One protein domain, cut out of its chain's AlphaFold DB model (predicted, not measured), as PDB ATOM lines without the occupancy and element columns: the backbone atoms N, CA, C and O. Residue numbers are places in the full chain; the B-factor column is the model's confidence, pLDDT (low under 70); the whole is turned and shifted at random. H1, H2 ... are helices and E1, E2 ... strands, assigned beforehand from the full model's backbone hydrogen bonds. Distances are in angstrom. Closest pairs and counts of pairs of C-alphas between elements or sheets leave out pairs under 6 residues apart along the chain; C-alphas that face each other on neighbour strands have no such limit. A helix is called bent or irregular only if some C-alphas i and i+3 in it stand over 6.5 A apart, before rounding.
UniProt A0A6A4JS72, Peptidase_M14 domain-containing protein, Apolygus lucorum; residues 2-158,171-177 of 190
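This is residues 2 to 158 and 171 to 177 of the 190 residues of the protein "Peptidase_M14 domain-containing protein" of Apolygus lucorum (UniProt A0A6A4JS72). A twisted five-stranded sheet makes the core, with the long helices H2 and H4 side by side over one face and the short H3 over the other, while H1 only grazes it. The printed part has 164 residues, with four named helices and five named strands in the order H1 E1 E2 H2 E3 H3 E4 H4 E5, of mixed class. The mixed sheet runs E3 E2 E4 E1 E5. The whole is compact, with a radius of gyration of the C-alphas of 15.6 A and spans of 45 by 38 by 32 A.

The strands are E1, residues 18 to 24, 19.7 A; E2, 28 to 31; E3, 68 to 70; E4, 93 to 99, 18.4 A; and E5, 174 to 176. The helices are H1, residues 2 to 14, from C-alpha 2 at (188.585, 153.928, 141.661); H2, residues 44 to 62, 27.2 A; H3, residues 81 to 87; and H4, residues 110 to 131, 32.1 A, ending with C-alpha 131 at (162.759, 145.221, 151.871). H2 is only just irregular: C-alphas 57 and 60 are 6.7 A apart.

E4 and E1 are parallel, with N 21 and O 95 2.9 A apart; E2 and E4 are antiparallel, with N 30 and O 96 2.8 A apart. E3 is parallel to E2, with N 31 and O 69 3.0 A apart, and E5 to E1, with N 20 and O 175 2.9 A apart. These N and O pairs are within hydrogen-bond range. The sheet has helices on both faces, three layers: H2 and H4, at heights of 9.3 A and 9.8 A, and H3 on the opposite face, at 8.5 A. H2 and H4 touch at a steep tilt of 38 degrees, opposite ways; their closest C-alphas, of Met 54 and Ala 123, are 4.3 A apart. E2, H2 and E3 form a strand-helix-strand unit, two parallel neighbour strands with a helix between, with a right-handed crossover. Every O i to N i+4 pair is within range in H1, H3 and H4, and 12 of 15 in H2.

The C-alphas of Thr 38 and Ser 146, the two farthest apart, are 47.5 A apart. Residues 159 to 170 are not printed; C-alphas 158 and 171 are 16.0 A apart across the cut. The link E2 to H2 is long. Mean pLDDT of the printed part is 79.4, with residues 2 to 4, 102 to 104, 135 to 158 and 171 to 177 under 70.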
ATOM      1  N   ALA A   2     189.452 152.890 141.085       68.06
ATOM      2  CA  ALA A   2     188.585 153.928 141.661       68.06
ATOM      3  C   ALA A   2     187.169 153.435 142.035       68.06
ATOM      4  O   ALA A   2     186.690 153.742 143.121       68.06
ATOM      5  N   LEU A   3     186.522 152.633 141.176       65.44
ATOM      6  CA  LEU A   3     185.124 152.225 141.378       65.44
ATOM      7  C   LEU A   3     184.956 151.192 142.501       65.44
ATOM      8  O   LEU A   3     184.147 151.388 143.398       65.44
ATOM      9  N   SER A   4     185.769 150.132 142.507       69.62
ATOM     10  CA  SER A   4     185.664 149.080 143.526       69.62
ATOM     11  C   SER A   4     186.028 149.564 144.932       69.62
ATOM     12  O   SER A   4     185.480 149.052 145.903       69.62
ATOM     13  N   GLY A   5     186.923 150.551 145.060       77.19
ATOM     14  CA  GLY A   5     187.217 151.205 146.339       77.19
ATOM     15  C   GLY A   5     186.025 152.016 146.846       77.19
ATOM     16  O   GLY A   5     185.546 151.773 147.947       77.19
ATOM     17  N   PHE A   6     185.485 152.899 145.999       79.12
ATOM     18  CA  PHE A   6     184.302 153.699 146.331       79.12
ATOM     19  C   PHE A   6     183.097 152.832 146.715       79.12
ATOM     20  O   PHE A   6     182.429 153.099 147.709       79.12
ATOM     21  N   MET A   7     182.840 151.766 145.955       75.69
ATOM     22  CA  MET A   7     181.728 150.862 146.227       75.69
ATOM     23  C   MET A   7     181.892 150.107 147.536       75.69
ATOM     24  O   MET A   7     180.937 150.032 148.295       75.69
ATOM     25  N   LYS A   8     183.090 149.595 147.838       78.69
ATOM     26  CA  LYS A   8     183.363 148.974 149.142       78.69
ATOM     27  C   LYS A   8     183.099 149.947 150.283       78.69
ATOM     28  O   LYS A   8     182.433 149.586 151.247       78.69
ATOM     29  N   ASP A   9     183.588 151.177 150.162       81.00
ATOM     30  CA  ASP A   9     183.393 152.195 151.192       81.00
ATOM     31  C   ASP A   9     181.911 152.527 151.386       81.00
ATOM     32  O   ASP A   9     181.462 152.669 152.520       81.00
ATOM     33  N   LEU A  10     181.145 152.623 150.298       78.31
ATOM     34  CA  LEU A  10     179.709 152.893 150.337       78.31
ATOM     35  C   LEU A  10     178.922 151.720 150.935       78.31
ATOM     36  O   LEU A  10     178.107 151.923 151.829       78.31
ATOM     37  N   ILE A  11     179.202 150.495 150.486       78.81
ATOM     38  CA  ILE A  11     178.551 149.269 150.971       78.81
ATOM     39  C   ILE A  11     178.756 149.112 152.477       78.81
ATOM     40  O   ILE A  11     177.795 148.874 153.207       78.81
ATOM     41  N   ASN A  12     179.994 149.308 152.939       75.94
ATOM     42  CA  ASN A  12     180.343 149.172 154.349       75.94
ATOM     43  C   ASN A  12     179.723 150.268 155.228       75.94
ATOM     44  O   ASN A  12     179.429 150.011 156.392       75.94
ATOM     45  N   LYS A  13     179.542 151.487 154.702       76.88
ATOM     46  CA  LYS A  13     178.967 152.610 155.460       76.88
ATOM     47  C   LYS A  13     177.444 152.558 155.540       76.88
ATOM     48  O   LYS A  13     176.892 152.872 156.586       76.88
ATOM     49  N   GLU A  14     176.783 152.163 154.455       75.19
ATOM     50  CA  GLU A  14     175.331 152.326 154.290       75.19
ATOM     51  C   GLU A  14     174.532 151.031 154.506       75.19
ATOM     52  O   GLU A  14     173.324 151.020 154.296       75.19
ATOM     53  N   ASN A  15     175.181 149.930 154.911       75.50
ATOM     54  CA  ASN A  15     174.537 148.628 155.140       75.50
ATOM     55  C   ASN A  15     173.643 148.187 153.958       75.50
ATOM     56  O   ASN A  15     172.448 147.898 154.097       75.50
ATOM     57  N   VAL A  16     174.236 148.180 152.764       82.69
ATOM     58  CA  VAL A  16     173.526 147.934 151.504       82.69
ATOM     59  C   VAL A  16     172.852 146.561 151.513       82.69
ATOM     60  O   VAL A  16     173.502 145.523 151.616       82.69
ATOM     61  N   SER A  17     171.527 146.563 151.358       87.88
ATOM     62  CA  SER A  17     170.698 145.349 151.398       87.88
ATOM     63  C   SER A  17     170.401 144.773 150.011       87.88
ATOM     64  O   SER A  17     170.049 143.597 149.899       87.88
ATOM     65  N   ALA A  18     170.548 145.580 148.955       90.44
ATOM     66  CA  ALA A  18     170.359 145.138 147.582       90.44
ATOM     67  C   ALA A  18     171.332 145.801 146.602       90.44
ATOM     68  O   ALA A  18     171.642 146.989 146.693       90.44
ATOM     69  N   TYR A  19     171.754 145.019 145.620       92.50
ATOM     70  CA  TYR A  19     172.610 145.424 144.521       92.50
ATOM     71  C   TYR A  19     171.952 145.019 143.199       92.50
ATOM     72  O   TYR A  19     171.535 143.868 143.040       92.50
ATOM     73  N   VAL A  20     171.851 145.955 142.253       94.00
ATOM     74  CA  VAL A  20     171.270 145.696 140.932       94.00
ATOM     75  C   VAL A  20     172.172 146.268 139.839       94.00
ATOM     76  O   VAL A  20     172.275 147.481 139.669       94.00
ATOM     77  N   ALA A  21     172.794 145.399 139.047       91.69
ATOM     78  CA  ALA A  21     173.456 145.800 137.810       91.69
ATOM     79  C   ALA A  21     172.403 145.954 136.703       91.69
ATOM     80  O   ALA A  21     171.653 145.019 136.438       91.69
ATOM     81  N   VAL A  22     172.312 147.118 136.057       91.88
ATOM     82  CA  VAL A  22     171.349 147.347 134.962       91.88
ATOM     83  C   VAL A  22     172.082 147.362 133.633       91.88
ATOM     84  O   VAL A  22     172.940 148.216 133.398       91.88
ATOM     85  N   HIS A  23     171.719 146.419 132.774       90.69
ATOM     86  CA  HIS A  23     172.314 146.144 131.476       90.69
ATOM     87  C   HIS A  23     171.266 146.222 130.356       90.69
ATOM     88  O   HIS A  23     170.057 146.261 130.587       90.69
ATOM     89  N   ALA A  24     171.750 146.219 129.117       85.12
ATOM     90  CA  ALA A  24     170.984 145.852 127.935       85.12
ATOM     91  C   ALA A  24     171.953 145.192 126.929       85.12
ATOM     92  O   ALA A  24     173.108 145.603 126.896       85.12
ATOM     93  N   ASN A  25     171.566 144.229 126.082       85.62
ATOM     94  CA  ASN A  25     170.231 143.650 125.944       85.62
ATOM     95  C   ASN A  25     170.142 142.159 126.322       85.62
ATOM     96  O   ASN A  25     171.089 141.394 126.168       85.62
ATOM     97  N   GLY A  26     168.951 141.708 126.730       84.56
ATOM     98  CA  GLY A  26     168.746 140.280 127.004       84.56
ATOM     99  C   GLY A  26     167.333 139.869 127.404       84.56
ATOM    100  O   GLY A  26     166.962 138.718 127.147       84.56
ATOM    101  N   GLN A  27     166.554 140.809 127.947       92.31
ATOM    102  CA  GLN A  27     165.210 140.623 128.496       92.31
ATOM    103  C   GLN A  27     165.168 139.521 129.562       92.31
ATOM    104  O   GLN A  27     164.475 138.518 129.405       92.31
ATOM    105  N   CYS A  28     165.959 139.661 130.626       94.62
ATOM    106  CA  CYS A  28     165.954 138.716 131.745       94.62
ATOM    107  C   CYS A  28     166.375 139.358 133.069       94.62
ATOM    108  O   CYS A  28     167.025 140.400 133.094       94.62
ATOM    109  N   ILE A  29     165.974 138.718 134.166       97.19
ATOM    110  CA  ILE A  29     166.415 139.036 135.523       97.19
ATOM    111  C   ILE A  29     167.357 137.917 135.943       97.19
ATOM    112  O   ILE A  29     166.965 136.752 136.015       97.19
ATOM    113  N   LEU A  30     168.610 138.259 136.186       97.00
ATOM    114  CA  LEU A  30     169.644 137.298 136.522       97.00
ATOM    115  C   LEU A  30     169.977 137.397 138.002       97.00
ATOM    116  O   LEU A  30     170.054 138.494 138.548       97.00
ATOM    117  N   HIS A  31     170.203 136.255 138.634       97.56
ATOM    118  CA  HIS A  31     170.826 136.177 139.951       97.56
ATOM    119  C   HIS A  31     172.182 135.458 139.841       97.56
ATOM    120  O   HIS A  31     172.395 134.704 138.883       97.56
ATOM    121  N   PRO A  32     173.089 135.611 140.822       97.25
ATOM    122  CA  PRO A  32     174.337 134.852 140.848       97.25
ATOM    123  C   PRO A  32     174.107 133.322 140.790       97.25
ATOM    124  O   PRO A  32     173.063 132.820 141.202       97.25
ATOM    125  N   TYR A  33     175.035 132.506 140.298       97.25
ATOM    126  CA  TYR A  33     176.351 132.901 139.807       97.25
ATOM    127  C   TYR A  33     176.413 133.022 138.283       97.25
ATOM    128  O   TYR A  33     175.711 132.303 137.569       97.25
ATOM    129  N   GLY A  34     177.292 133.893 137.788       94.38
ATOM    130  CA  GLY A  34     177.669 133.992 136.376       94.38
ATOM    131  C   GLY A  34     178.774 133.012 135.986       94.38
ATOM    132  O   GLY A  34     178.748 132.429 134.899       94.38
ATOM    133  N   TYR A  35     179.727 132.761 136.887       93.69
ATOM    134  CA  TYR A  35     180.919 131.960 136.573       93.69
ATOM    135  C   TYR A  35     180.718 130.438 136.610       93.69
ATOM    136  O   TYR A  35     181.630 129.689 136.252       93.69
ATOM    137  N   SER A  36     179.571 129.944 137.084       93.12
ATOM    138  CA  SER A  36     179.340 128.510 137.274       93.12
ATOM    139  C   SER A  36     177.874 128.134 137.095       93.12
ATOM    140  O   SER A  36     177.004 128.692 137.750       93.12
ATOM    141  N   LEU A  37     177.622 127.113 136.270       92.62
ATOM    142  CA  LEU A  37     176.292 126.510 136.093       92.62
ATOM    143  C   LEU A  37     175.872 125.611 137.264       92.62
ATOM    144  O   LEU A  37     174.696 125.283 137.409       92.62
ATOM    145  N   THR A  38     176.826 125.144 138.070       94.69
ATOM    146  CA  THR A  38     176.570 124.169 139.139       94.69
ATOM    147  C   THR A  38     176.524 124.814 140.514       94.69
ATOM    148  O   THR A  38     175.825 124.318 141.403       94.69
ATOM    149  N   ARG A  39     177.246 125.921 140.708       94.75
ATOM    150  CA  ARG A  39     177.234 126.652 141.970       94.75
ATOM    151  C   ARG A  39     175.946 127.456 142.101       94.75
ATOM    152  O   ARG A  39     175.502 128.099 141.158       94.75
ATOM    153  N   LYS A  40     175.371 127.447 143.303       95.19
ATOM    154  CA  LYS A  40     174.135 128.166 143.621       95.19
ATOM    155  C   LYS A  40     174.338 129.077 144.834       95.19
ATOM    156  O   LYS A  40     175.035 128.663 145.766       95.19
ATOM    157  N   PRO A  41     173.735 130.277 144.847       96.44
ATOM    158  CA  PRO A  41     173.642 131.119 146.035       96.44
ATOM    159  C   PRO A  41     173.034 130.357 147.212       96.44
ATOM    160  O   PRO A  41     172.115 129.555 147.034       96.44
ATOM    161  N   LYS A  42     173.490 130.644 148.434       97.19
ATOM    162  CA  LYS A  42     172.937 130.021 149.649       97.19
ATOM    163  C   LYS A  42     171.467 130.388 149.869       97.19
ATOM    164  O   LYS A  42     170.704 129.575 150.370       97.19
ATOM    165  N   ASN A  43     171.073 131.597 149.478       96.88
ATOM    166  CA  ASN A  43     169.711 132.127 149.590       96.88
ATOM    167  C   ASN A  43     168.963 132.124 148.241       96.88
ATOM    168  O   ASN A  43     168.128 132.996 148.000       96.88
ATOM    169  N   LEU A  44     169.255 131.160 147.361       97.56
ATOM    170  CA  LEU A  44     168.665 131.070 146.020       97.56
ATOM    171  C   LEU A  44     167.133 131.193 146.022       97.56
ATOM    172  O   LEU A  44     166.580 131.891 145.181       97.56
ATOM    173  N   GLU A  45     166.443 130.563 146.973       97.94
ATOM    174  CA  GLU A  45     164.979 130.631 147.072       97.94
ATOM    175  C   GLU A  45     164.467 132.069 147.248       97.94
ATOM    176  O   GLU A  45     163.476 132.460 146.631       97.94
ATOM    177  N   VAL A  46     165.174 132.882 148.040       97.62
ATOM    178  CA  VAL A  46     164.852 134.302 148.233       97.62
ATOM    179  C   VAL A  46     165.101 135.080 146.945       97.62
ATOM    180  O   VAL A  46     164.247 135.863 146.541       97.62
ATOM    181  N   LEU A  47     166.226 134.833 146.267       98.00
ATOM    182  CA  LEU A  47     166.559 135.498 145.004       98.00
ATOM    183  C   LEU A  47     165.534 135.181 143.908       98.00
ATOM    184  O   LEU A  47     165.056 136.092 143.238       98.00
ATOM    185  N   VAL A  48     165.125 133.918 143.769       98.25
ATOM    186  CA  VAL A  48     164.092 133.505 142.806       98.25
ATOM    187  C   VAL A  48     162.742 134.135 143.148       98.25
ATOM    188  O   VAL A  48     162.054 134.629 142.256       98.25
ATOM    189  N   LYS A  49     162.370 134.178 144.435       98.12
ATOM    190  CA  LYS A  49     161.133 134.828 144.891       98.12
ATOM    191  C   LYS A  49     161.125 136.322 144.563       98.12
ATOM    192  O   LYS A  49     160.164 136.804 143.970       98.12
ATOM    193  N   VAL A  50     162.176 137.049 144.937       97.50
ATOM    194  CA  VAL A  50     162.276 138.501 144.713       97.50
ATOM    195  C   VAL A  50     162.385 138.817 143.222       97.50
ATOM    196  O   VAL A  50     161.682 139.704 142.747       97.50
ATOM    197  N   GLY A  51     163.150 138.038 142.456       97.75
ATOM    198  CA  GLY A  51     163.170 138.143 140.996       97.75
ATOM    199  C   GLY A  51     161.788 137.911 140.375       97.75
ATOM    200  O   GLY A  51     161.411 138.593 139.424       97.75
ATOM    201  N   GLY A  52     160.992 136.993 140.933       97.94
ATOM    202  CA  GLY A  52     159.599 136.786 140.536       97.94
ATOM    203  C   GLY A  52     158.733 138.025 140.777       97.94
ATOM    204  O   GLY A  52     158.009 138.439 139.878       97.94
ATOM    205  N   LEU A  53     158.875 138.669 141.941       97.31
ATOM    206  CA  LEU A  53     158.190 139.933 142.243       97.31
ATOM    207  C   LEU A  53     158.598 141.053 141.278       97.31
ATOM    208  O   LEU A  53     157.741 141.808 140.824       97.31
ATOM    209  N   MET A  54     159.885 141.142 140.928       97.06
ATOM    210  CA  MET A  54     160.376 142.089 139.921       97.06
ATOM    211  C   MET A  54     159.720 141.834 138.561       97.06
ATOM    212  O   MET A  54     159.146 142.751 137.980       97.06
ATOM    213  N   ARG A  55     159.739 140.585 138.077       96.56
ATOM    214  CA  ARG A  55     159.083 140.187 136.821       96.56
ATOM    215  C   ARG A  55     157.606 140.572 136.818       96.56
ATOM    216  O   ARG A  55     157.122 141.138 135.840       96.56
ATOM    217  N   ASP A  56     156.897 140.255 137.897       96.31
ATOM    218  CA  ASP A  56     155.458 140.489 138.004       96.31
ATOM    219  C   ASP A  56     155.132 141.992 138.064       96.31
ATOM    220  O   ASP A  56     154.098 142.410 137.550       96.31
ATOM    221  N   ALA A  57     156.030 142.819 138.612       94.75
ATOM    222  CA  ALA A  57     155.912 144.276 138.580       94.75
ATOM    223  C   ALA A  57     156.206 144.875 137.192       94.75
ATOM    224  O   ALA A  57     155.595 145.871 136.809       94.75
ATOM    225  N   MET A  58     157.120 144.275 136.425       93.56
ATOM    226  CA  MET A  58     157.474 144.727 135.072       93.56
ATOM    227  C   MET A  58     156.398 144.383 134.035       93.56
ATOM    228  O   MET A  58     156.135 145.175 133.129       93.56
ATOM    229  N   LEU A  59     155.761 143.214 134.162       93.00
ATOM    230  CA  LEU A  59     154.853 142.674 133.148       93.00
ATOM    231  C   LEU A  59     153.697 143.629 132.764       93.00
ATOM    232  O   LEU A  59     153.473 143.808 131.567       93.00
ATOM    233  N   PRO A  60     152.993 144.305 133.696       91.88
ATOM    234  CA  PRO A  60     151.916 145.236 133.348       91.88
ATOM    235  C   PRO A  60     152.389 146.518 132.647       91.88
ATOM    236  O   PRO A  60     151.568 147.223 132.065       91.88
ATOM    237  N   VAL A  61     153.685 146.851 132.711       88.56
ATOM    238  CA  VAL A  61     154.220 148.122 132.195       88.56
ATOM    239  C   VAL A  61     154.314 148.121 130.671       88.56
ATOM    240  O   VAL A  61     153.899 149.091 130.034       88.56
ATOM    241  N   ALA A  62     154.868 147.059 130.082       83.94
ATOM    242  CA  ALA A  62     154.993 146.941 128.626       83.94
ATOM    243  C   ALA A  62     154.687 145.539 128.073       83.94
ATOM    244  O   ALA A  62     154.820 145.318 126.873       83.94
ATOM    245  N   GLY A  63     154.238 144.599 128.914       84.56
ATOM    246  CA  GLY A  63     153.824 143.260 128.487       84.56
ATOM    247  C   GLY A  63     154.970 142.270 128.266       84.56
ATOM    248  O   GLY A  63     154.732 141.176 127.755       84.56
ATOM    249  N   ASN A  64     156.202 142.619 128.642       83.88
ATOM    250  CA  ASN A  64     157.369 141.785 128.378       83.88
ATOM    251  C   ASN A  64     157.612 140.752 129.480       83.88
ATOM    252  O   ASN A  64     157.740 141.115 130.650       83.88
ATOM    253  N   PRO A  65     157.756 139.462 129.132       89.06
ATOM    254  CA  PRO A  65     158.164 138.459 130.099       89.06
ATOM    255  C   PRO A  65     159.674 138.562 130.350       89.06
ATOM    256  O   PRO A  65     160.476 138.309 129.449       89.06
ATOM    257  N   TYR A  66     160.052 138.893 131.583       94.06
ATOM    258  CA  TYR A  66     161.435 138.845 132.067       94.06
ATOM    259  C   TYR A  66     161.650 137.559 132.886       94.06
ATOM    260  O   TYR A  66     161.331 137.529 134.076       94.06
ATOM    261  N   PRO A  67     162.132 136.456 132.283       95.44
ATOM    262  CA  PRO A  67     162.440 135.242 133.027       95.44
ATOM    263  C   PRO A  67     163.530 135.495 134.072       95.44
ATOM    264  O   PRO A  67     164.498 136.214 133.813       95.44
ATOM    265  N   VAL A  68     163.367 134.850 135.225       97.38
ATOM    266  CA  VAL A  68     164.343 134.825 136.316       97.38
ATOM    267  C   VAL A  68     165.193 133.573 136.165       97.38
ATOM    268  O   VAL A  68     164.636 132.481 136.049       97.38
ATOM    269  N   LYS A  69     166.516 133.722 136.145       96.00
ATOM    270  CA  LYS A  69     167.456 132.602 135.991       96.00
ATOM    271  C   LYS A  69     168.830 132.943 136.561       96.00
ATOM    272  O   LYS A  69     169.095 134.100 136.881       96.00
ATOM    273  N   SER A  70     169.720 131.961 136.663       96.25
ATOM    274  CA  SER A  70     171.118 132.245 136.995       96.25
ATOM    275  C   SER A  70     171.807 133.001 135.856       96.25
ATOM    276  O   SER A  70     171.491 132.804 134.679       96.25
ATOM    277  N   ALA A  71     172.772 133.859 136.182       95.12
ATOM    278  CA  ALA A  71     173.556 134.571 135.176       95.12
ATOM    279  C   ALA A  71     174.296 133.603 134.228       95.12
ATOM    280  O   ALA A  71     174.301 133.817 133.015       95.12
ATOM    281  N   ALA A  72     174.793 132.472 134.742       94.50
ATOM    282  CA  ALA A  72     175.442 131.431 133.943       94.50
ATOM    283  C   ALA A  72     174.515 130.788 132.886       94.50
ATOM    284  O   ALA A  72     174.993 130.334 131.846       94.50
ATOM    285  N   GLU A  73     173.193 130.775 133.108       92.00
ATOM    286  CA  GLU A  73     172.199 130.315 132.120       92.00
ATOM    287  C   GLU A  73     171.974 131.312 130.970       92.00
ATOM    288  O   GLU A  73     171.256 131.013 130.009       92.00
ATOM    289  N   LEU A  74     172.508 132.532 131.046       87.94
ATOM    290  CA  LEU A  74     172.635 133.385 129.867       87.94
ATOM    291  C   LEU A  74     173.879 132.981 129.070       87.94
ATOM    292  O   LEU A  74     173.764 132.653 127.890       87.94
ATOM    293  N   TYR A  75     175.031 132.984 129.735       86.69
ATOM    294  CA  TYR A  75     176.286 132.359 129.326       86.69
ATOM    295  C   TYR A  75     177.233 132.358 130.532       86.69
ATOM    296  O   TYR A  75     177.109 133.186 131.430       86.69
ATOM    297  N   VAL A  76     178.204 131.445 130.551       93.00
ATOM    298  CA  VAL A  76     179.191 131.397 131.636       93.00
ATOM    299  C   VAL A  76     180.149 132.580 131.510       93.00
ATOM    300  O   VAL A  76     180.840 132.715 130.500       93.00
ATOM    301  N   ALA A  77     180.210 133.411 132.549       88.44
ATOM    302  CA  ALA A  77     181.053 134.600 132.608       88.44
ATOM    303  C   ALA A  77     181.721 134.725 133.979       88.44
ATOM    304  O   ALA A  77     181.052 134.801 135.003       88.44
ATOM    305  N   GLY A  78     183.053 134.750 134.002       88.38
ATOM    306  CA  GLY A  78     183.820 135.044 135.212       88.38
ATOM    307  C   GLY A  78     184.043 136.543 135.395       88.38
ATOM    308  O   GLY A  78     184.285 137.251 134.421       88.38
ATOM    309  N   GLY A  79     184.024 137.010 136.646       85.44
ATOM    310  CA  GLY A  79     184.348 138.400 136.990       85.44
ATOM    311  C   GLY A  79     183.171 139.379 136.938       85.44
ATOM    312  O   GLY A  79     183.411 140.583 136.898       85.44
ATOM    313  N   GLY A  80     181.930 138.881 136.941       87.06
ATOM    314  CA  GLY A  80     180.735 139.715 137.082       87.06
ATOM    315  C   GLY A  80     180.710 140.466 138.416       87.06
ATOM    316  O   GLY A  80     181.157 139.947 139.447       87.06
ATOM    317  N   SER A  81     180.218 141.708 138.402       88.25
ATOM    318  CA  SER A  81     180.084 142.509 139.623       88.25
ATOM    319  C   SER A  81     178.980 141.992 140.542       88.25
ATOM    320  O   SER A  81     179.095 142.130 141.757       88.25
ATOM    321  N   ASP A  82     177.978 141.306 139.996       91.00
ATOM    322  CA  ASP A  82     176.978 140.544 140.744       91.00
ATOM    323  C   ASP A  82     177.613 139.417 141.579       91.00
ATOM    324  O   ASP A  82     177.402 139.344 142.791       91.00
ATOM    325  N   ASP A  83     178.467 138.591 140.976       93.75
ATOM    326  CA  ASP A  83     179.175 137.520 141.687       93.75
ATOM    327  C   ASP A  83     180.069 138.077 142.808       93.75
ATOM    328  O   ASP A  83     180.116 137.522 143.909       93.75
ATOM    329  N   TRP A  84     180.745 139.205 142.560       92.75
ATOM    330  CA  TRP A  84     181.555 139.901 143.566       92.75
ATOM    331  C   TRP A  84     180.707 140.503 144.698       92.75
ATOM    332  O   TRP A  84     181.051 140.341 145.873       92.75
ATOM    333  N   ALA A  85     179.602 141.174 144.368       90.81
ATOM    334  CA  ALA A  85     178.688 141.767 145.342       90.81
ATOM    335  C   ALA A  85     178.100 140.696 146.274       90.81
ATOM    336  O   ALA A  85     177.989 140.908 147.484       90.81
ATOM    337  N   TYR A  86     177.793 139.519 145.726       93.62
ATOM    338  CA  TYR A  86     177.265 138.405 146.497       93.62
ATOM    339  C   TYR A  86     178.332 137.727 147.371       93.62
ATOM    340  O   TYR A  86     178.177 137.667 148.589       93.62
ATOM    341  N   ASP A  87     179.433 137.242 146.784       93.56
ATOM    342  CA  ASP A  87     180.409 136.419 147.520       93.56
ATOM    343  C   ASP A  87     181.387 137.236 148.374       93.56
ATOM    344  O   ASP A  87     181.818 136.767 149.427       93.56
ATOM    345  N   VAL A  88     181.771 138.438 147.933       91.38
ATOM    346  CA  VAL A  88     182.806 139.237 148.612       91.38
ATOM    347  C   VAL A  88     182.192 140.280 149.535       91.38
ATOM    348  O   VAL A  88     182.733 140.523 150.610       91.38
ATOM    349  N   GLN A  89     181.087 140.906 149.129       88.50
ATOM    350  CA  GLN A  89     180.411 141.926 149.939       88.50
ATOM    351  C   GLN A  89     179.234 141.377 150.754       88.50
ATOM    352  O   GLN A  89     178.701 142.095 151.591       88.50
ATOM    353  N   SER A  90     178.859 140.104 150.569       92.06
ATOM    354  CA  SER A  90     177.767 139.451 151.309       92.06
ATOM    355  C   SER A  90     176.418 140.172 151.191       92.06
ATOM    356  O   SER A  90     175.583 140.072 152.092       92.06
ATOM    357  N   ILE A  91     176.184 140.887 150.085       89.75
ATOM    358  CA  ILE A  91     174.899 141.544 149.837       89.75
ATOM    359  C   ILE A  91     173.853 140.451 149.566       89.75
ATOM    360  O   ILE A  91     174.068 139.601 148.698       89.75
ATOM    361  N   PRO A  92     172.718 140.428 150.289       91.31
ATOM    362  CA  PRO A  92     171.787 139.308 150.216       91.31
ATOM    363  C   PRO A  92     170.931 139.321 148.946       91.31
ATOM    364  O   PRO A  92     170.611 138.254 148.421       91.31
ATOM    365  N   LEU A  93     170.544 140.497 148.444       95.31
ATOM    366  CA  LEU A  93     169.759 140.635 147.217       95.31
ATOM    367  C   LEU A  93     170.650 141.172 146.100       95.31
ATOM    368  O   LEU A  93     171.024 142.340 146.110       95.31
ATOM    369  N   VAL A  94     171.000 140.323 145.141       95.69
ATOM    370  CA  VAL A  94     171.898 140.674 144.035       95.69
ATOM    371  C   VAL A  94     171.239 140.263 142.732       95.69
ATOM    372  O   VAL A  94     170.890 139.093 142.564       95.69
ATOM    373  N   PHE A  95     171.089 141.220 141.821       96.81
ATOM    374  CA  PHE A  95     170.488 140.989 140.515       96.81
ATOM    375  C   PHE A  95     171.268 141.671 139.394       96.81
ATOM    376  O   PHE A  95     171.820 142.752 139.580       96.81
ATOM    377  N   THR A  96     171.221 141.075 138.207       96.06
ATOM    378  CA  THR A  96     171.565 141.738 136.946       96.06
ATOM    379  C   THR A  96     170.299 141.818 136.096       96.06
ATOM    380  O   THR A  96     169.685 140.801 135.773       96.06
ATOM    381  N   LEU A  97     169.860 143.032 135.776       95.00
ATOM    382  CA  LEU A  97     168.683 143.298 134.961       95.00
ATOM    383  C   LEU A  97     169.112 143.553 133.519       95.00
ATOM    384  O   LEU A  97     169.608 144.626 133.196       95.00
ATOM    385  N   GLU A  98     168.881 142.582 132.647       92.31
ATOM    386  CA  GLU A  98     169.130 142.704 131.212       92.31
ATOM    387  C   GLU A  98     167.872 143.249 130.533       92.31
ATOM    388  O   GLU A  98     166.971 142.488 130.174       92.31
ATOM    389  N   LEU A  99     167.786 144.570 130.377       90.44
ATOM    390  CA  LEU A  99     166.670 145.252 129.718       90.44
ATOM    391  C   LEU A  99     166.667 145.009 128.206       90.44
ATOM    392  O   LEU A  99     167.632 144.527 127.621       90.44
ATOM    393  N   GLY A 100     165.589 145.410 127.540       80.00
ATOM    394  CA  GLY A 100     165.580 145.542 126.087       80.00
ATOM    395  C   GLY A 100     165.280 144.245 125.348       80.00
ATOM    396  O   GLY A 100     165.692 143.148 125.722       80.00
ATOM    397  N   TYR A 101     164.580 144.389 124.229       71.50
ATOM    398  CA  TYR A 101     164.220 143.267 123.381       71.50
ATOM    399  C   TYR A 101     165.451 142.706 122.674       71.50
ATOM    400  O   TYR A 101     166.247 143.435 122.071       71.50
ATOM    401  N   ARG A 102     165.534 141.374 122.598       65.56
ATOM    402  CA  ARG A 102     166.555 140.683 121.791       65.56
ATOM    403  C   ARG A 102     166.573 141.137 120.323       65.56
ATOM    404  O   ARG A 102     167.612 141.068 119.682       65.56
ATOM    405  N   ARG A 103     165.440 141.621 119.794       62.66
ATOM    406  CA  ARG A 103     165.284 142.037 118.388       62.66
ATOM    407  C   ARG A 103     165.727 143.471 118.086       62.66
ATOM    408  O   ARG A 103     166.095 143.730 116.947       62.66
ATOM    409  N   THR A 104     165.673 144.393 119.051       67.69
ATOM    410  CA  THR A 104     166.034 145.812 118.828       67.69
ATOM    411  C   THR A 104     167.506 146.106 119.115       67.69
ATOM    412  O   THR A 104     167.987 147.191 118.796       67.69
ATOM    413  N   GLY A 105     168.241 145.151 119.693       77.19
ATOM    414  CA  GLY A 105     169.655 145.342 120.005       77.19
ATOM    415  C   GLY A 105     169.869 146.456 121.032       77.19
ATOM    416  O   GLY A 105     169.061 146.648 121.940       77.19
ATOM    417  N   PHE A 106     170.938 147.222 120.824       84.38
ATOM    418  CA  PHE A 106     171.340 148.359 121.656       84.38
ATOM    419  C   PHE A 106     170.792 149.712 121.163       84.38
ATOM    420  O   PHE A 106     171.198 150.750 121.676       84.38
ATOM    421  N   ASN A 107     169.900 149.727 120.162       84.69
ATOM    422  CA  ASN A 107     169.364 150.961 119.570       84.69
ATOM    423  C   ASN A 107     167.820 151.001 119.608       84.69
ATOM    424  O   ASN A 107     167.173 150.966 118.555       84.69
ATOM    425  N   PRO A 108     167.207 151.003 120.806       82.44
ATOM    426  CA  PRO A 108     165.757 151.118 120.950       82.44
ATOM    427  C   PRO A 108     165.247 152.472 120.433       82.44
ATOM    428  O   PRO A 108     165.922 153.494 120.555       82.44
ATOM    429  N   LYS A 109     164.024 152.506 119.890       83.44
ATOM    430  CA  LYS A 109     163.372 153.775 119.530       83.44
ATOM    431  C   LYS A 109     162.919 154.509 120.794       83.44
ATOM    432  O   LYS A 109     162.745 153.900 121.844       83.44
ATOM    433  N   GLU A 110     162.662 155.813 120.695       83.31
ATOM    434  CA  GLU A 110     162.252 156.629 121.850       83.31
ATOM    435  C   GLU A 110     161.057 156.064 122.650       83.31
ATOM    436  O   GLU A 110     161.147 156.027 123.882       83.31
ATOM    437  N   PRO A 111     159.966 155.571 122.026       83.44
ATOM    438  CA  PRO A 111     158.872 154.959 122.782       83.44
ATOM    439  C   PRO A 111     159.315 153.716 123.565       83.44
ATOM    440  O   PRO A 111     158.906 153.536 124.714       83.44
ATOM    441  N   ASP A 112     160.200 152.908 122.978       84.31
ATOM    442  CA  ASP A 112     160.749 151.711 123.613       84.31
ATOM    443  C   ASP A 112     161.657 152.096 124.787       84.31
ATOM    444  O   ASP A 112     161.553 151.503 125.855       84.31
ATOM    445  N   MET A 113     162.475 153.149 124.655       84.25
ATOM    446  CA  MET A 113     163.299 153.659 125.763       84.25
ATOM    447  C   MET A 113     162.451 154.037 126.982       84.25
ATOM    448  O   MET A 113     162.771 153.650 128.104       84.25
ATOM    449  N   LYS A 114     161.335 154.748 126.774       86.00
ATOM    450  CA  LYS A 114     160.417 155.118 127.867       86.00
ATOM    451  C   LYS A 114     159.786 153.889 128.522       86.00
ATOM    452  O   LYS A 114     159.584 153.880 129.735       86.00
ATOM    453  N   ALA A 115     159.463 152.858 127.743       87.75
ATOM    454  CA  ALA A 115     158.967 151.597 128.282       87.75
ATOM    455  C   ALA A 115     160.032 150.894 129.139       87.75
ATOM    456  O   ALA A 115     159.746 150.575 130.287       87.75
ATOM    457  N   LEU A 116     161.264 150.763 128.637       88.31
ATOM    458  CA  LEU A 116     162.371 150.107 129.343       88.31
ATOM    459  C   LEU A 116     162.726 150.794 130.663       88.31
ATOM    460  O   LEU A 116     162.959 150.126 131.667       88.31
ATOM    461  N   VAL A 117     162.722 152.130 130.688       89.56
ATOM    462  CA  VAL A 117     162.935 152.884 131.930       89.56
ATOM    463  C   VAL A 117     161.820 152.580 132.932       89.56
ATOM    464  O   VAL A 117     162.113 152.255 134.078       89.56
ATOM    465  N   ARG A 118     160.548 152.620 132.516       89.19
ATOM    466  CA  ARG A 118     159.420 152.317 133.416       89.19
ATOM    467  C   ARG A 118     159.457 150.880 133.938       89.19
ATOM    468  O   ARG A 118     159.179 150.668 135.113       89.19
ATOM    469  N   GLU A 119     159.830 149.914 133.102       90.94
ATOM    470  CA  GLU A 119     160.035 148.523 133.522       90.94
ATOM    471  C   GLU A 119     161.155 148.420 134.567       90.94
ATOM    472  O   GLU A 119     160.967 147.806 135.615       90.94
ATOM    473  N   CYS A 120     162.297 149.075 134.330       91.44
ATOM    474  CA  CYS A 120     163.404 149.118 135.284       91.44
ATOM    475  C   CYS A 120     162.957 149.678 136.645       91.44
ATOM    476  O   CYS A 120     163.159 149.037 137.674       91.44
ATOM    477  N   PHE A 121     162.267 150.822 136.658       90.19
ATOM    478  CA  PHE A 121     161.748 151.411 137.896       90.19
ATOM    479  C   PHE A 121     160.736 150.507 138.609       90.19
ATOM    480  O   PHE A 121     160.768 150.422 139.835       90.19
ATOM    481  N   ALA A 122     159.882 149.792 137.874       92.06
ATOM    482  CA  ALA A 122     158.954 148.831 138.468       92.06
ATOM    483  C   ALA A 122     159.692 147.667 139.155       92.06
ATOM    484  O   ALA A 122     159.329 147.280 140.267       92.06
ATOM    485  N   ALA A 123     160.764 147.157 138.542       93.38
ATOM    486  CA  ALA A 123     161.605 146.121 139.137       93.38
ATOM    487  C   ALA A 123     162.284 146.605 140.430       93.38
ATOM    488  O   ALA A 123     162.243 145.920 141.452       93.38
ATOM    489  N   LEU A 124     162.863 147.809 140.411       91.88
ATOM    490  CA  LEU A 124     163.497 148.401 141.593       91.88
ATOM    491  C   LEU A 124     162.480 148.675 142.708       91.88
ATOM    492  O   LEU A 124     162.755 148.389 143.872       91.88
ATOM    493  N   GLY A 125     161.285 149.153 142.355       87.19
ATOM    494  CA  GLY A 125     160.182 149.341 143.295       87.19
ATOM    495  C   GLY A 125     159.741 148.031 143.957       87.19
ATOM    496  O   GLY A 125     159.456 148.017 145.153       87.19
ATOM    497  N   ALA A 126     159.755 146.911 143.227       92.69
ATOM    498  CA  ALA A 126     159.449 145.599 143.795       92.69
ATOM    499  C   ALA A 126     160.485 145.152 144.840       92.69
ATOM    500  O   ALA A 126     160.107 144.618 145.883       92.69
ATOM    501  N   ILE A 127     161.778 145.402 144.595       92.06
ATOM    502  CA  ILE A 127     162.843 145.138 145.577       92.06
ATOM    503  C   ILE A 127     162.661 146.031 146.804       92.06
ATOM    504  O   ILE A 127     162.699 145.533 147.929       92.06
ATOM    505  N   ALA A 128     162.431 147.330 146.596       87.69
ATOM    506  CA  ALA A 128     162.226 148.282 147.682       87.69
ATOM    507  C   ALA A 128     161.056 147.849 148.576       87.69
ATOM    508  O   ALA A 128     161.232 147.704 149.780       87.69
ATOM    509  N   LYS A 129     159.905 147.511 147.985       86.62
ATOM    510  CA  LYS A 129     158.721 147.025 148.708       86.62
ATOM    511  C   LYS A 129     158.941 145.689 149.420       86.62
ATOM    512  O   LYS A 129     158.323 145.418 150.447       86.62
ATOM    513  N   PHE A 130     159.788 144.821 148.870       89.94
ATOM    514  CA  PHE A 130     160.164 143.577 149.540       89.94
ATOM    515  C   PHE A 130     161.009 143.839 150.796       89.94
ATOM    516  O   PHE A 130     160.832 143.145 151.795       89.94
ATOM    517  N   LEU A 131     161.913 144.822 150.742       87.44
ATOM    518  CA  LEU A 131     162.759 145.221 151.871       87.44
ATOM    519  C   LEU A 131     161.985 146.015 152.927       87.44
ATOM    520  O   LEU A 131     162.172 145.787 154.119       87.44
ATOM    521  N   ASP A 132     161.103 146.908 152.488       85.75
ATOM    522  CA  ASP A 132     160.241 147.716 153.339       85.75
ATOM    523  C   ASP A 132     158.804 147.715 152.783       85.75
ATOM    524  O   ASP A 132     158.480 148.444 151.840       85.75
ATOM    525  N   PRO A 133     157.909 146.898 153.366       81.81
ATOM    526  CA  PRO A 133     156.517 146.813 152.937       81.81
ATOM    527  C   PRO A 133     155.704 148.102 153.119       81.81
ATOM    528  O   PRO A 133     154.589 148.168 152.602       81.81
ATOM    529  N   SER A 134     156.214 149.096 153.859       76.12
ATOM    530  CA  SER A 134     155.536 150.386 154.052       76.12
ATOM    531  C   SER A 134     155.600 151.298 152.820       76.12
ATOM    532  O   SER A 134     154.855 152.272 152.738       76.12
ATOM    533  N   ILE A 135     156.441 150.953 151.842       69.12
ATOM    534  CA  ILE A 135     156.612 151.675 150.582       69.12
ATOM    535  C   ILE A 135     155.410 151.424 149.657       69.12
ATOM    536  O   ILE A 135     155.146 150.289 149.239       69.12
ATOM    537  N   ASP A 136     154.687 152.490 149.308       58.62
ATOM    538  CA  ASP A 136     153.541 152.461 148.396       58.62
ATOM    539  C   ASP A 136     153.914 152.810 146.936       58.62
ATOM    540  O   ASP A 136     155.035 153.192 146.609       58.62
ATOM    541  N   HIS A 137     152.967 152.619 146.010       45.75
ATOM    542  CA  HIS A 137     153.194 152.803 144.570       45.75
ATOM    543  C   HIS A 137     153.335 154.278 144.134       45.75
ATOM    544  O   HIS A 137     153.737 154.518 142.997       45.75
ATOM    545  N   GLU A 138     153.028 155.252 145.000       42.44
ATOM    546  CA  GLU A 138     153.117 156.692 144.690       42.44
ATOM    547  C   GLU A 138     154.462 157.318 145.092       42.44
ATOM    548  O   GLU A 138     154.835 158.368 144.569       42.44
ATOM    549  N   THR A 139     155.227 156.667 145.970       39.66
ATOM    550  CA  THR A 139     156.459 157.227 146.556       39.66
ATOM    551  C   THR A 139     157.729 156.972 145.747       39.66
ATOM    552  O   THR A 139     158.758 157.598 146.006       39.66
ATOM    553  N   VAL A 140     157.678 156.142 144.699       43.72
ATOM    554  CA  VAL A 140     158.783 156.013 143.730       43.72
ATOM    555  C   VAL A 140     158.668 157.123 142.687       43.72
ATOM    556  O   VAL A 140     158.391 156.899 141.510       43.72
ATOM    557  N   SER A 141     158.872 158.357 143.134       38.38
ATOM    558  CA  SER A 141     159.101 159.492 142.248       38.38
ATOM    559  C   SER A 141     160.575 159.887 142.325       38.38
ATOM    560  O   SER A 141     161.201 159.835 143.383       38.38
ATOM    561  N   ALA A 142     161.169 160.235 141.184       37.66
ATOM    562  CA  ALA A 142     162.517 160.784 141.148       37.66
ATOM    563  C   ALA A 142     162.486 162.201 141.748       37.66
ATOM    564  O   ALA A 142     162.396 163.190 141.022       37.66
ATOM    565  N   GLU A 143     162.510 162.324 143.075       34.75
ATOM    566  CA  GLU A 143     162.610 163.631 143.715       34.75
ATOM    567  C   GLU A 143     164.010 164.213 143.489       34.75
ATOM    568  O   GLU A 143     165.023 163.738 144.006       34.75
ATOM    569  N   ARG A 144     164.067 165.302 142.716       30.81
ATOM    570  CA  ARG A 144     165.267 166.122 142.552       30.81
ATOM    571  C   ARG A 144     165.488 166.932 143.830       30.81
ATOM    572  O   ARG A 144     165.009 168.058 143.939       30.81
ATOM    573  N   ARG A 145     166.239 166.395 144.793       32.91
ATOM    574  CA  ARG A 145     166.755 167.217 145.899       32.91
ATOM    575  C   ARG A 145     167.796 168.191 145.340       32.91
ATOM    576  O   ARG A 145     168.684 167.808 144.583       32.91
ATOM    577  N   SER A 146     167.642 169.475 145.653       31.39
ATOM    578  CA  SER A 146     168.317 170.611 145.006       31.39
ATOM    579  C   SER A 146     169.811 170.762 145.327       31.39
ATOM    580  O   SER A 146     170.356 171.855 145.203       31.39
ATOM    581  N   THR A 147     170.502 169.694 145.716       31.98
ATOM    582  CA  THR A 147     171.925 169.739 146.058       31.98
ATOM    583  C   THR A 147     172.628 168.474 145.573       31.98
ATOM    584  O   THR A 147     172.541 167.435 146.215       31.98
ATOM    585  N   GLY A 148     173.338 168.589 144.446       29.00
ATOM    586  CA  GLY A 148     174.444 167.701 144.075       29.00
ATOM    587  C   GLY A 148     174.083 166.288 143.607       29.00
ATOM    588  O   GLY A 148     174.129 165.351 144.387       29.00
ATOM    589  N   SER A 149     173.812 166.156 142.307       30.30
ATOM    590  CA  SER A 149     174.052 165.019 141.392       30.30
ATOM    591  C   SER A 149     173.754 163.546 141.765       30.30
ATOM    592  O   SER A 149     173.915 162.695 140.897       30.30
ATOM    593  N   ILE A 150     173.261 163.203 142.953       32.81
ATOM    594  CA  ILE A 150     172.818 161.843 143.302       32.81
ATOM    595  C   ILE A 150     171.307 161.739 143.061       32.81
ATOM    596  O   ILE A 150     170.530 162.429 143.720       32.81
ATOM    597  N   ILE A 151     170.864 160.856 142.155       33.62
ATOM    598  CA  ILE A 151     169.484 160.345 142.211       33.62
ATOM    599  C   ILE A 151     169.498 159.234 143.258       33.62
ATOM    600  O   ILE A 151     169.720 158.069 142.942       33.62
ATOM    601  N   SER A 152     169.296 159.591 144.525       33.41
ATOM    602  CA  SER A 152     168.808 158.602 145.476       33.41
ATOM    603  C   SER A 152     167.373 158.335 145.060       33.41
ATOM    604  O   SER A 152     166.594 159.290 144.972       33.41
ATOM    605  N   VAL A 153     166.987 157.080 144.841       35.03
ATOM    606  CA  VAL A 153     165.568 156.737 144.971       35.03
ATOM    607  C   VAL A 153     165.284 156.805 146.468       35.03
ATOM    608  O   VAL A 153     165.415 155.830 147.198       35.03
ATOM    609  N   GLY A 154     165.066 158.029 146.944       32.28
ATOM    610  CA  GLY A 154     164.701 158.306 148.315       32.28
ATOM    611  C   GLY A 154     163.230 157.991 148.438       32.28
ATOM    612  O   GLY A 154     162.406 158.662 147.826       32.28
ATOM    613  N   VAL A 155     162.909 156.964 149.205       34.78
ATOM    614  CA  VAL A 155     161.525 156.662 149.524       34.78
ATOM    615  C   VAL A 155     161.103 157.655 150.597       34.78
ATOM    616  O   VAL A 155     161.660 157.657 151.697       34.78
ATOM    617  N   SER A 156     160.216 158.590 150.263       30.97
ATOM    618  CA  SER A 156     159.683 159.514 151.260       30.97
ATOM    619  C   SER A 156     158.531 158.840 152.002       30.97
ATOM    620  O   SER A 156     157.601 158.303 151.411       30.97
ATOM    621  N   CYS A 157     158.621 158.833 153.331       26.50
ATOM    622  CA  CYS A 157     157.561 158.354 154.211       26.50
ATOM    623  C   CYS A 157     156.326 159.276 154.086       26.50
ATOM    624  O   CYS A 157     156.494 160.503 154.155       26.50
ATOM    625  N   PRO A 158     155.092 158.748 153.936       27.86
ATOM    626  CA  PRO A 158     153.887 159.568 153.904       27.86
ATOM    627  C   PRO A 158     153.751 160.374 155.199       27.86
ATOM    628  O   PRO A 158     153.884 159.855 156.306       27.86
ATOM    629  N   PRO A 171     168.549 153.196 156.812       38.69
ATOM    630  CA  PRO A 171     168.652 153.608 155.418       38.69
ATOM    631  C   PRO A 171     168.662 152.367 154.508       38.69
ATOM    632  O   PRO A 171     169.577 151.552 154.552       38.69
ATOM    633  N   THR A 172     167.637 152.206 153.669       44.78
ATOM    634  CA  THR A 172     167.604 151.190 152.604       44.78
ATOM    635  C   THR A 172     168.217 151.784 151.335       44.78
ATOM    636  O   THR A 172     167.574 152.578 150.654       44.78
ATOM    637  N   LEU A 173     169.465 151.425 151.011       45.69
ATOM    638  CA  LEU A 173     170.137 151.864 149.780       45.69
ATOM    639  C   LEU A 173     170.206 150.724 148.749       45.69
ATOM    640  O   LEU A 173     170.648 149.619 149.065       45.69
ATOM    641  N   ILE A 174     169.785 151.014 147.513       50.81
ATOM    642  CA  ILE A 174     169.933 150.144 146.336       50.81
ATOM    643  C   ILE A 174     171.078 150.702 145.484       50.81
ATOM    644  O   ILE A 174     171.029 151.863 145.075       50.81
ATOM    645  N   LEU A 175     172.101 149.891 145.208       47.12
ATOM    646  CA  LEU A 175     173.206 150.282 144.324       47.12
ATOM    647  C   LEU A 175     172.905 149.929 142.863       47.12
ATOM    648  O   LEU A 175     172.557 148.786 142.570       47.12
ATOM    649  N   LEU A 176     173.079 150.908 141.966       46.88
ATOM    650  CA  LEU A 176     172.945 150.775 140.513       46.88
ATOM    651  C   LEU A 176     174.305 151.017 139.849       46.88
ATOM    652  O   LEU A 176     174.831 152.128 139.892       46.88
ATOM    653  N   GLU A 177     174.888 149.992 139.227       48.31
ATOM    654  CA  GLU A 177     176.269 150.070 138.716       48.31
ATOM    655  C   GLU A 177     176.456 150.814 137.380       48.31
ATOM    656  O   GLU A 177     177.588 150.965 136.924       48.31
TER     657      GLU A 177